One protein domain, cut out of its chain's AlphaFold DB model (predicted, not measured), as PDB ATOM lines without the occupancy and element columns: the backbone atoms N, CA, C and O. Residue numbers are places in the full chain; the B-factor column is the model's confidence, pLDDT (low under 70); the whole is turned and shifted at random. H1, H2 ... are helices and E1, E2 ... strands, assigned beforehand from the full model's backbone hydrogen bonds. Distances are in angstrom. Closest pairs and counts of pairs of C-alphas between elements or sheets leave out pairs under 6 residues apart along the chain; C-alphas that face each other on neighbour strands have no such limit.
ATOM      1  N   ASP A  24     124.715 152.450 134.120       77.19
ATOM      2  CA  ASP A  24     124.453 153.800 133.610       77.19
ATOM      3  C   ASP A  24     125.705 154.687 133.500       77.19
ATOM      4  O   ASP A  24     125.699 155.669 132.762       77.19
ATOM      5  N   GLU A  25     126.801 154.331 134.173       75.00
ATOM      6  CA  GLU A  25     128.079 155.054 134.109       75.00
ATOM      7  C   GLU A  25     128.985 154.528 132.981       75.00
ATOM      8  O   GLU A  25     129.926 155.211 132.568       75.00
ATOM      9  N   LEU A  26     128.694 153.337 132.441       72.56
ATOM     10  CA  LEU A  26     129.501 152.687 131.402       72.56
ATOM     11  C   LEU A  26     129.685 153.534 130.130       72.56
ATOM     12  O   LEU A  26     130.821 153.598 129.652       72.56
ATOM     13  N   PRO A  27     128.655 154.225 129.592       70.19
ATOM     14  CA  PRO A  27     128.829 155.057 128.399       70.19
ATOM     15  C   PRO A  27     129.765 156.252 128.639       70.19
ATOM     16  O   PRO A  27     130.562 156.607 127.773       70.19
ATOM     17  N   ALA A  28     129.714 156.848 129.837       67.81
ATOM     18  CA  ALA A  28     130.505 158.026 130.201       67.81
ATOM     19  C   ALA A  28     131.995 157.711 130.418       67.81
ATOM     20  O   ALA A  28     132.844 158.595 130.304       67.81
ATOM     21  N   LEU A  29     132.330 156.452 130.711       67.94
ATOM     22  CA  LEU A  29     133.704 156.026 130.970       67.94
ATOM     23  C   LEU A  29     134.566 155.956 129.706       67.94
ATOM     24  O   LEU A  29     135.780 155.804 129.831       67.94
ATOM     25  N   GLY A  30     133.981 156.059 128.505       57.66
ATOM     26  CA  GLY A  30     134.701 156.216 127.233       57.66
ATOM     27  C   GLY A  30     135.712 155.109 126.900       57.66
ATOM     28  O   GLY A  30     136.436 155.219 125.911       57.66
ATOM     29  N   ARG A  31     135.783 154.035 127.705       55.75
ATOM     30  CA  ARG A  31     136.766 152.947 127.557       55.75
ATOM     31  C   ARG A  31     136.498 152.087 126.327       55.75
ATOM     32  O   ARG A  31     137.397 151.394 125.863       55.75
ATOM     33  N   HIS A  32     135.315 152.220 125.744       51.50
ATOM     34  CA  HIS A  32     134.967 151.705 124.437       51.50
ATOM     35  C   HIS A  32     134.095 152.770 123.766       51.50
ATOM     36  O   HIS A  32     133.011 153.059 124.259       51.50
ATOM     37  N   HIS A  33     134.565 153.373 122.669       48.72
ATOM     38  CA  HIS A  33     133.757 154.189 121.741       48.72
ATOM     39  C   HIS A  33     132.761 153.272 121.005       48.72
ATOM     40  O   HIS A  33     132.780 153.108 119.792       48.72
ATOM     41  N   TRP A  34     131.982 152.530 121.773       53.94
ATOM     42  CA  TRP A  34     130.793 151.856 121.315       53.94
ATOM     43  C   TRP A  34     129.752 152.883 121.680       53.94
ATOM     44  O   TRP A  34     129.454 153.047 122.862       53.94
ATOM     45  N   GLU A  35     129.341 153.689 120.706       64.62
ATOM     46  CA  GLU A  35     128.254 154.632 120.901       64.62
ATOM     47  C   GLU A  35     127.055 153.787 121.341       64.62
ATOM     48  O   GLU A  35     126.431 153.101 120.535       64.62
ATOM     49  N   GLY A  36     126.833 153.693 122.658       63.38
ATOM     50  CA  GLY A  36     125.871 152.753 123.235       63.38
ATOM     51  C   GLY A  36     124.494 152.966 122.619       63.38
ATOM     52  O   GLY A  36     123.791 152.007 122.310       63.38
ATOM     53  N   ASP A  37     124.198 154.226 122.313       69.50
ATOM     54  CA  ASP A  37     123.029 154.644 121.563       69.50
ATOM     55  C   ASP A  37     122.999 154.045 120.150       69.50
ATOM     56  O   ASP A  37     121.977 153.485 119.775       69.50
ATOM     57  N   GLU A  38     124.071 154.081 119.353       72.00
ATOM     58  CA  GLU A  38     124.088 153.479 118.005       72.00
ATOM     59  C   GLU A  38     123.817 151.972 118.031       72.00
ATOM     60  O   GLU A  38     123.088 151.454 117.183       72.00
ATOM     61  N   ILE A  39     124.353 151.260 119.022       77.88
ATOM     62  CA  ILE A  39     124.123 149.818 119.175       77.88
ATOM     63  C   ILE A  39     122.680 149.540 119.570       77.88
ATOM     64  O   ILE A  39     122.055 148.636 119.017       77.88
ATOM     65  N   LEU A  40     122.127 150.326 120.494       79.06
ATOM     66  CA  LEU A  40     120.723 150.218 120.871       79.06
ATOM     67  C   LEU A  40     119.805 150.533 119.683       79.06
ATOM     68  O   LEU A  40     118.858 149.788 119.437       79.06
ATOM     69  N   HIS A  41     120.116 151.566 118.897       82.56
ATOM     70  CA  HIS A  41     119.393 151.888 117.666       82.56
ATOM     71  C   HIS A  41     119.491 150.758 116.637       82.56
ATOM     72  O   HIS A  41     118.486 150.415 116.013       82.56
ATOM     73  N   PHE A  42     120.665 150.146 116.480       82.00
ATOM     74  CA  PHE A  42     120.860 148.998 115.599       82.00
ATOM     75  C   PHE A  42     120.026 147.793 116.049       82.00
ATOM     76  O   PHE A  42     119.291 147.230 115.237       82.00
ATOM     77  N   ILE A  43     120.073 147.432 117.336       84.88
ATOM     78  CA  ILE A  43     119.263 146.343 117.906       84.88
ATOM     79  C   ILE A  43     117.779 146.622 117.669       84.88
ATOM     80  O   ILE A  43     117.060 145.764 117.161       84.88
ATOM     81  N   HIS A  44     117.328 147.840 117.971       87.19
ATOM     82  CA  HIS A  44     115.947 148.246 117.754       87.19
ATOM     83  C   HIS A  44     115.542 148.128 116.277       87.19
ATOM     84  O   HIS A  44     114.506 147.545 115.968       87.19
ATOM     85  N   ALA A  45     116.369 148.606 115.344       87.44
ATOM     86  CA  ALA A  45     116.096 148.509 113.911       87.44
ATOM     87  C   ALA A  45     116.015 147.051 113.423       87.44
ATOM     88  O   ALA A  45     115.145 146.723 112.612       87.44
ATOM     89  N   VAL A  46     116.879 146.165 113.931       85.31
ATOM     90  CA  VAL A  46     116.833 144.728 113.626       85.31
ATOM     91  C   VAL A  46     115.539 144.104 114.154       85.31
ATOM     92  O   VAL A  46     114.870 143.401 113.402       85.31
ATOM     93  N   LEU A  47     115.136 144.407 115.394       86.75
ATOM     94  CA  LEU A  47     113.889 143.904 115.984       86.75
ATOM     95  C   LEU A  47     112.651 144.376 115.215       86.75
ATOM     96  O   LEU A  47     111.785 143.565 114.891       86.75
ATOM     97  N   MET A  48     112.594 145.660 114.852       89.06
ATOM     98  CA  MET A  48     111.504 146.203 114.037       89.06
ATOM     99  C   MET A  48     111.437 145.536 112.661       89.06
ATOM    100  O   MET A  48     110.349 145.286 112.141       89.06
ATOM    101  N   ARG A  49     112.590 145.205 112.069       85.50
ATOM    102  CA  ARG A  49     112.629 144.474 110.803       85.50
ATOM    103  C   ARG A  49     112.157 143.031 110.961       85.50
ATOM    104  O   ARG A  49     111.346 142.604 110.149       85.50
ATOM    105  N   ILE A  50     112.593 142.318 112.002       84.00
ATOM    106  CA  ILE A  50     112.095 140.969 112.325       84.00
ATOM    107  C   ILE A  50     110.570 140.995 112.464       84.00
ATOM    108  O   ILE A  50     109.885 140.208 111.818       84.00
ATOM    109  N   GLN A  51     110.032 141.944 113.234       85.56
ATOM    110  CA  GLN A  51     108.590 142.112 113.398       85.56
ATOM    111  C   GLN A  51     107.887 142.343 112.053       85.56
ATOM    112  O   GLN A  51     106.864 141.722 111.782       85.56
ATOM    113  N   SER A  52     108.436 143.216 111.204       86.19
ATOM    114  CA  SER A  52     107.860 143.500 109.890       86.19
ATOM    115  C   SER A  52     107.895 142.298 108.948       86.19
ATOM    116  O   SER A  52     106.961 142.153 108.165       86.19
ATOM    117  N   GLU A  53     108.942 141.470 108.976       81.00
ATOM    118  CA  GLU A  53     109.000 140.245 108.168       81.00
ATOM    119  C   GLU A  53     107.995 139.206 108.680       81.00
ATOM    120  O   GLU A  53     107.231 138.669 107.884       81.00
ATOM    121  N   LEU A  54     107.894 139.007 110.001       76.44
ATOM    122  CA  LEU A  54     106.911 138.094 110.599       76.44
ATOM    123  C   LEU A  54     105.463 138.506 110.294       76.44
ATOM    124  O   LEU A  54     104.626 137.656 110.033       76.44
ATOM    125  N   GLN A  55     105.153 139.804 110.264       81.75
ATOM    126  CA  GLN A  55     103.805 140.287 109.927       81.75
ATOM    127  C   GLN A  55     103.389 140.031 108.473       81.75
ATOM    128  O   GLN A  55     102.197 140.073 108.172       81.75
ATOM    129  N   LYS A  56     104.341 139.804 107.559       78.69
ATOM    130  CA  LYS A  56     104.027 139.470 106.160       78.69
ATOM    131  C   LYS A  56     103.577 138.025 106.003       78.69
ATOM    132  O   LYS A  56     102.966 137.710 104.985       78.69
ATOM    133  N   VAL A  57     103.882 137.173 106.981       71.56
ATOM    134  CA  VAL A  57     103.608 135.744 106.929       71.56
ATOM    135  C   VAL A  57     102.527 135.428 107.964       71.56
ATOM    136  O   VAL A  57     102.814 135.371 109.156       71.56
ATOM    137  N   PRO A  58     101.257 135.293 107.545       66.44
ATOM    138  CA  PRO A  58     100.152 135.058 108.475       66.44
ATOM    139  C   PRO A  58     100.146 133.631 109.046       66.44
ATOM    140  O   PRO A  58      99.404 133.359 109.986       66.44
ATOM    141  N   GLU A  59     100.949 132.732 108.476       72.38
ATOM    142  CA  GLU A  59     101.041 131.320 108.839       72.38
ATOM    143  C   GLU A  59     102.247 131.072 109.752       72.38
ATOM    144  O   GLU A  59     103.226 131.824 109.739       72.38
ATOM    145  N   LEU A  60     102.203 129.993 110.540       70.62
ATOM    146  CA  LEU A  60     103.354 129.559 111.328       70.62
ATOM    147  C   LEU A  60     104.536 129.335 110.374       70.62
ATOM    148  O   LEU A  60     104.455 128.497 109.487       70.62
ATOM    149  N   THR A  61     105.608 130.112 110.510       71.81
ATOM    150  CA  THR A  61     106.772 130.051 109.616       71.81
ATOM    151  C   THR A  61     108.042 130.254 110.418       71.81
ATOM    152  O   THR A  61     108.101 131.091 111.321       71.81
ATOM    153  N   GLU A  62     109.070 129.484 110.085       76.81
ATOM    154  CA  GLU A  62     110.395 129.633 110.667       76.81
ATOM    155  C   GLU A  62     111.232 130.580 109.797       76.81
ATOM    156  O   GLU A  62     111.397 130.374 108.591       76.81
ATOM    157  N   ILE A  63     111.760 131.643 110.412       78.94
ATOM    158  CA  ILE A  63     112.647 132.604 109.753       78.94
ATOM    159  C   ILE A  63     114.026 132.519 110.397       78.94
ATOM    160  O   ILE A  63     114.202 132.826 111.576       78.94
ATOM    161  N   VAL A  64     115.021 132.171 109.590       82.12
ATOM    162  CA  VAL A  64     116.427 132.177 109.985       82.12
ATOM    163  C   VAL A  64     117.008 133.569 109.737       82.12
ATOM    164  O   VAL A  64     116.969 134.084 108.614       82.12
ATOM    165  N   VAL A  65     117.555 134.174 110.794       85.62
ATOM    166  CA  VAL A  65     118.248 135.469 110.748       85.62
ATOM    167  C   VAL A  65     119.744 135.234 110.904       85.62
ATOM    168  O   VAL A  65     120.213 134.823 111.962       85.62
ATOM    169  N   GLU A  66     120.507 135.526 109.854       87.75
ATOM    170  CA  GLU A  66     121.951 135.286 109.815       87.75
ATOM    171  C   GLU A  66     122.722 136.573 109.559       87.75
ATOM    172  O   GLU A  66     122.379 137.359 108.676       87.75
ATOM    173  N   TYR A  67     123.812 136.769 110.301       87.06
ATOM    174  CA  TYR A  67     124.790 137.813 110.025       87.06
ATOM    175  C   TYR A  67     126.047 137.202 109.407       87.06
ATOM    176  O   TYR A  67     126.711 136.369 110.022       87.06
ATOM    177  N   CYS A  68     126.411 137.653 108.205       88.44
ATOM    178  CA  CYS A  68     127.654 137.266 107.544       88.44
ATOM    179  C   CYS A  68     128.733 138.341 107.778       88.44
ATOM    180  O   CYS A  68     128.644 139.417 107.178       88.44
ATOM    181  N   PRO A  69     129.798 138.074 108.566       87.00
ATOM    182  CA  PRO A  69     130.831 139.072 108.861       87.00
ATOM    183  C   PRO A  69     131.606 139.529 107.621       87.00
ATOM    184  O   PRO A  69     131.981 140.695 107.511       87.00
ATOM    185  N   THR A  70     131.814 138.621 106.664       91.88
ATOM    186  CA  THR A  70     132.564 138.889 105.428       91.88
ATOM    187  C   THR A  70     131.834 139.872 104.522       91.88
ATOM    188  O   THR A  70     132.448 140.769 103.953       91.88
ATOM    189  N   THR A  71     130.516 139.718 104.387       90.94
ATOM    190  CA  THR A  71     129.700 140.594 103.531       90.94
ATOM    191  C   THR A  71     129.053 141.739 104.302       90.94
ATOM    192  O   THR A  71     128.516 142.650 103.673       90.94
ATOM    193  N   ARG A  72     129.123 141.710 105.641       85.31
ATOM    194  CA  ARG A  72     128.474 142.650 106.569       85.31
ATOM    195  C   ARG A  72     126.977 142.783 106.297       85.31
ATOM    196  O   ARG A  72     126.421 143.877 106.328       85.31
ATOM    197  N   LYS A  73     126.334 141.661 105.978       87.25
ATOM    198  CA  LYS A  73     124.909 141.604 105.650       87.25
ATOM    199  C   LYS A  73     124.170 140.762 106.667       87.25
ATOM    200  O   LYS A  73     124.665 139.715 107.080       87.25
ATOM    201  N   ILE A  74     122.983 141.242 107.018       85.62
ATOM    202  CA  ILE A  74     121.966 140.464 107.714       85.62
ATOM    203  C   ILE A  74     121.009 139.939 106.652       85.62
ATOM    204  O   ILE A  74     120.494 140.719 105.844       85.62
ATOM    205  N   THR A  75     120.795 138.634 106.640       88.12
ATOM    206  CA  THR A  75     119.865 137.964 105.735       88.12
ATOM    207  C   THR A  75     118.728 137.336 106.519       88.12
ATOM    208  O   THR A  75     118.923 136.846 107.629       88.12
ATOM    209  N   PHE A  76     117.549 137.364 105.909       85.38
ATOM    210  CA  PHE A  76     116.328 136.752 106.410       85.38
ATOM    211  C   PHE A  76     115.937 135.691 105.395       85.38
ATOM    212  O   PHE A  76     115.826 135.996 104.204       85.38
ATOM    213  N   ARG A  77     115.796 134.453 105.850       84.06
ATOM    214  CA  ARG A  77     115.438 133.316 105.010       84.06
ATOM    215  C   ARG A  77     114.287 132.567 105.665       84.06
ATOM    216  O   ARG A  77     114.400 132.184 106.824       84.06
ATOM    217  N   GLU A  78     113.244 132.304 104.894       79.69
ATOM    218  CA  GLU A  78     112.218 131.327 105.255       79.69
ATOM    219  C   GLU A  78     112.806 129.914 105.174       79.69
ATOM    220  O   GLU A  78     113.606 129.597 104.283       79.69
ATOM    221  N   THR A  79     112.447 129.065 106.125       73.62
ATOM    222  CA  THR A  79     112.812 127.651 106.109       73.62
ATOM    223  C   THR A  79     111.591 126.789 106.387       73.62
ATOM    224  O   THR A  79     110.621 127.248 106.990       73.62
ATOM    225  N   ASP A  80     111.649 125.539 105.932       69.00
ATOM    226  CA  ASP A  80     110.630 124.552 106.263       69.00
ATOM    227  C   ASP A  80     110.623 124.340 107.776       69.00
ATOM    228  O   ASP A  80     111.682 124.168 108.385       69.00
ATOM    229  N   ILE A  81     109.428 124.331 108.365       66.12
ATOM    230  CA  ILE A  81     109.245 124.032 109.782       66.12
ATOM    231  C   ILE A  81     109.668 122.579 109.997       66.12
ATOM    232  O   ILE A  81     108.976 121.645 109.587       66.12
ATOM    233  N   THR A  82     110.825 122.375 110.618       62.88
ATOM    234  CA  THR A  82     111.306 121.030 110.948       62.88
ATOM    235  C   THR A  82     111.013 120.712 112.410       62.88
ATOM    236  O   THR A  82     111.158 121.566 113.283       62.88
ATOM    237  N   ASN A  83     110.636 119.458 112.695       57.25
ATOM    238  CA  ASN A  83     110.342 118.999 114.060       57.25
ATOM    239  C   ASN A  83     111.508 119.193 115.049       57.25
ATOM    240  O   ASN A  83     111.297 119.185 116.260       57.25
ATOM    241  N   ASP A  84     112.719 119.390 114.534       57.75
ATOM    242  CA  ASP A  84     113.947 119.490 115.315       57.75
ATOM    243  C   ASP A  84     114.211 120.906 115.867       57.75
ATOM    244  O   ASP A  84     115.090 121.070 116.712       57.75
ATOM    245  N   HIS A  85     113.441 121.920 115.441       53.34
ATOM    246  CA  HIS A  85     113.633 123.332 115.819       53.34
ATOM    247  C   HIS A  85     112.458 123.930 116.611       53.34
ATOM    248  O   HIS A  85     112.377 125.147 116.799       53.34
ATOM    249  N   PHE A  86     111.547 123.098 117.127       58.66
ATOM    250  CA  PHE A  86     110.390 123.596 117.864       58.66
ATOM    251  C   PHE A  86     110.772 124.196 119.220       58.66
ATOM    252  O   PHE A  86     110.916 123.515 120.231       58.66
ATOM    253  N   PHE A  87     110.854 125.525 119.241       64.00
ATOM    254  CA  PHE A  87     110.749 126.320 120.462       64.00
ATOM    255  C   PHE A  87     109.334 126.238 121.072       64.00
ATOM    256  O   PHE A  87     109.152 126.467 122.268       64.00
ATOM    257  N   LEU A  88     108.327 125.921 120.249       64.69
ATOM    258  CA  LEU A  88     106.920 125.871 120.634       64.69
ATOM    259  C   LEU A  88     106.485 124.434 120.966       64.69
ATOM    260  O   LEU A  88     106.674 123.543 120.141       64.69
ATOM    261  N   PRO A  89     105.864 124.193 122.132       72.44
ATOM    262  CA  PRO A  89     105.253 122.903 122.444       72.44
ATOM    263  C   PRO A  89     104.183 122.495 121.417       72.44
ATOM    264  O   PRO A  89     103.505 123.356 120.857       72.44
ATOM    265  N   ASN A  90     103.962 121.187 121.235       72.75
ATOM    266  CA  ASN A  90     102.973 120.651 120.281       72.75
ATOM    267  C   ASN A  90     101.568 121.251 120.451       72.75
ATOM    268  O   ASN A  90     100.904 121.567 119.470       72.75
ATOM    269  N   GLU A  91     101.153 121.482 121.696       75.62
ATOM    270  CA  GLU A  91      99.873 122.116 122.044       75.62
ATOM    271  C   GLU A  91      99.721 123.544 121.481       75.62
ATOM    272  O   GLU A  91      98.615 123.957 121.141       75.62
ATOM    273  N   PHE A  92     100.818 124.293 121.323       70.44
ATOM    274  CA  PHE A  92     100.796 125.611 120.683       70.44
ATOM    275  C   PHE A  92     100.677 125.477 119.167       70.44
ATOM    276  O   PHE A  92      99.903 126.199 118.546       70.44
ATOM    277  N   ILE A  93     101.396 124.532 118.563       68.69
ATOM    278  CA  ILE A  93     101.329 124.296 117.116       68.69
ATOM    279  C   ILE A  93      99.895 123.934 116.716       68.69
ATOM    280  O   ILE A  93      99.344 124.547 115.810       68.69
ATOM    281  N   GLU A  94      99.262 123.006 117.433       69.88
ATOM    282  CA  GLU A  94      97.877 122.586 117.176       69.88
ATOM    283  C   GLU A  94      96.864 123.732 117.335       69.88
ATOM    284  O   GLU A  94      95.862 123.766 116.625       69.88
ATOM    285  N   HIS A  95      97.119 124.678 118.243       68.81
ATOM    286  CA  HIS A  95      96.236 125.821 118.476       68.81
ATOM    287  C   HIS A  95      96.374 126.929 117.422       68.81
ATOM    288  O   HIS A  95      95.390 127.596 117.114       68.81
ATOM    289  N   PHE A  96      97.584 127.146 116.893       65.12
ATOM    290  CA  PHE A  96      97.900 128.268 115.997       65.12
ATOM    291  C   PHE A  96      98.045 127.878 114.516       65.12
ATOM    292  O   PHE A  96      98.115 128.767 113.673       65.12
ATOM    293  N   ALA A  97      98.091 126.583 114.184       58.56
ATOM    294  CA  ALA A  97      98.153 126.080 112.806       58.56
ATOM    295  C   ALA A  97      96.775 125.733 112.191       58.56
ATOM    296  O   ALA A  97      96.737 125.132 111.116       58.56
ATOM    297  N   ALA A  98      95.665 126.064 112.867       48.53
ATOM    298  CA  ALA A  98      94.281 125.827 112.429       48.53
ATOM    299  C   ALA A  98      93.643 127.077 111.805       48.53
ATOM    300  O   ALA A  98      92.868 126.910 110.834       48.53
TER     301      ALA A  98
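Overview. This is residues 24 to 98 of the 98 residues of an uncharacterized protein of Gongylonema pulchrum (UniProt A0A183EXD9). A long helix, H1, and a two-stranded hairpin, E1 and E2, make a loose open V, near each other toward the last residues of H1 and spreading apart toward the hairpin's turn. A tail with no named element, residues 24 to 35, lies at one end of the long axis, and the small helix H2 is set off at the other, away from H1. The 75 printed residues have two named helices and two named strands, in the order H1, E1, E2, H2, with one antiparallel sheet, order E1 - E2; the class is mixed, helices and strands. The whole is only just extended, close to loose, with a radius of gyration of the C-alphas of 17.5 A, and elongated, spanning 52 by 30 by 24 A.

Along the chain. Start at C-alpha 24, at (124.453, 153.800, 133.610), and pass along residues 24 to 35 to Gly 36. There H1, residues 36 to 54, begins at (125.871, 152.753, 123.235) and runs 27.1 A to C-alpha 54 at (106.911, 138.094, 110.599). Next you meet E1, residues 62 to 68, 19.1 A long, and then E2, residues 73 to 79, 18.5 A long. Last comes H2, residues 90 to 96, 10.1 A long, which ends with C-alpha 96 at (97.900, 128.268, 115.997).

Arrangement. Look first at H1, whose residues 38 to 45 stand free. Its closest C-alphas to E1 are those of Leu 54 and Ile 63, 8.0 A apart, the one pair within 8 A. H1 and E2 are near each other, with 6 pairs of C-alphas within 10 A. E1 and E2 form a hairpin with a tight link, antiparallel at 156 degrees between their directions. Between them, N 64 and O 77 are 2.8 A apart and N 75 and O 66 are 2.9 A apart, both within hydrogen-bond range. C-alphas 67 and 74, which face each other, are 4.5 A apart. H2 is apart from H1 and from E1. In H1 and H2 every O i to N i+4 pair is within hydrogen-bond range.

Size, cuts and confidence. The C-alphas farthest apart are those of Leu 29 and Ala 98, at 53.0 A. The printed part has no cut and ends at residue 98, the chain's last residue. No link is long: H1 to E1, 7 residues, and E2 to H2, 10 residues, are short. Residues 29 to 34, 68 to 73 and 87 to 92, of which 90 to 92 belong to H2, also stand free. In the B-factor column of this model you will find a mean pLDDT of 74.3 for the printed part, with residues 28 to 37, 58, 80 to 88 and 93 to 98 under 70.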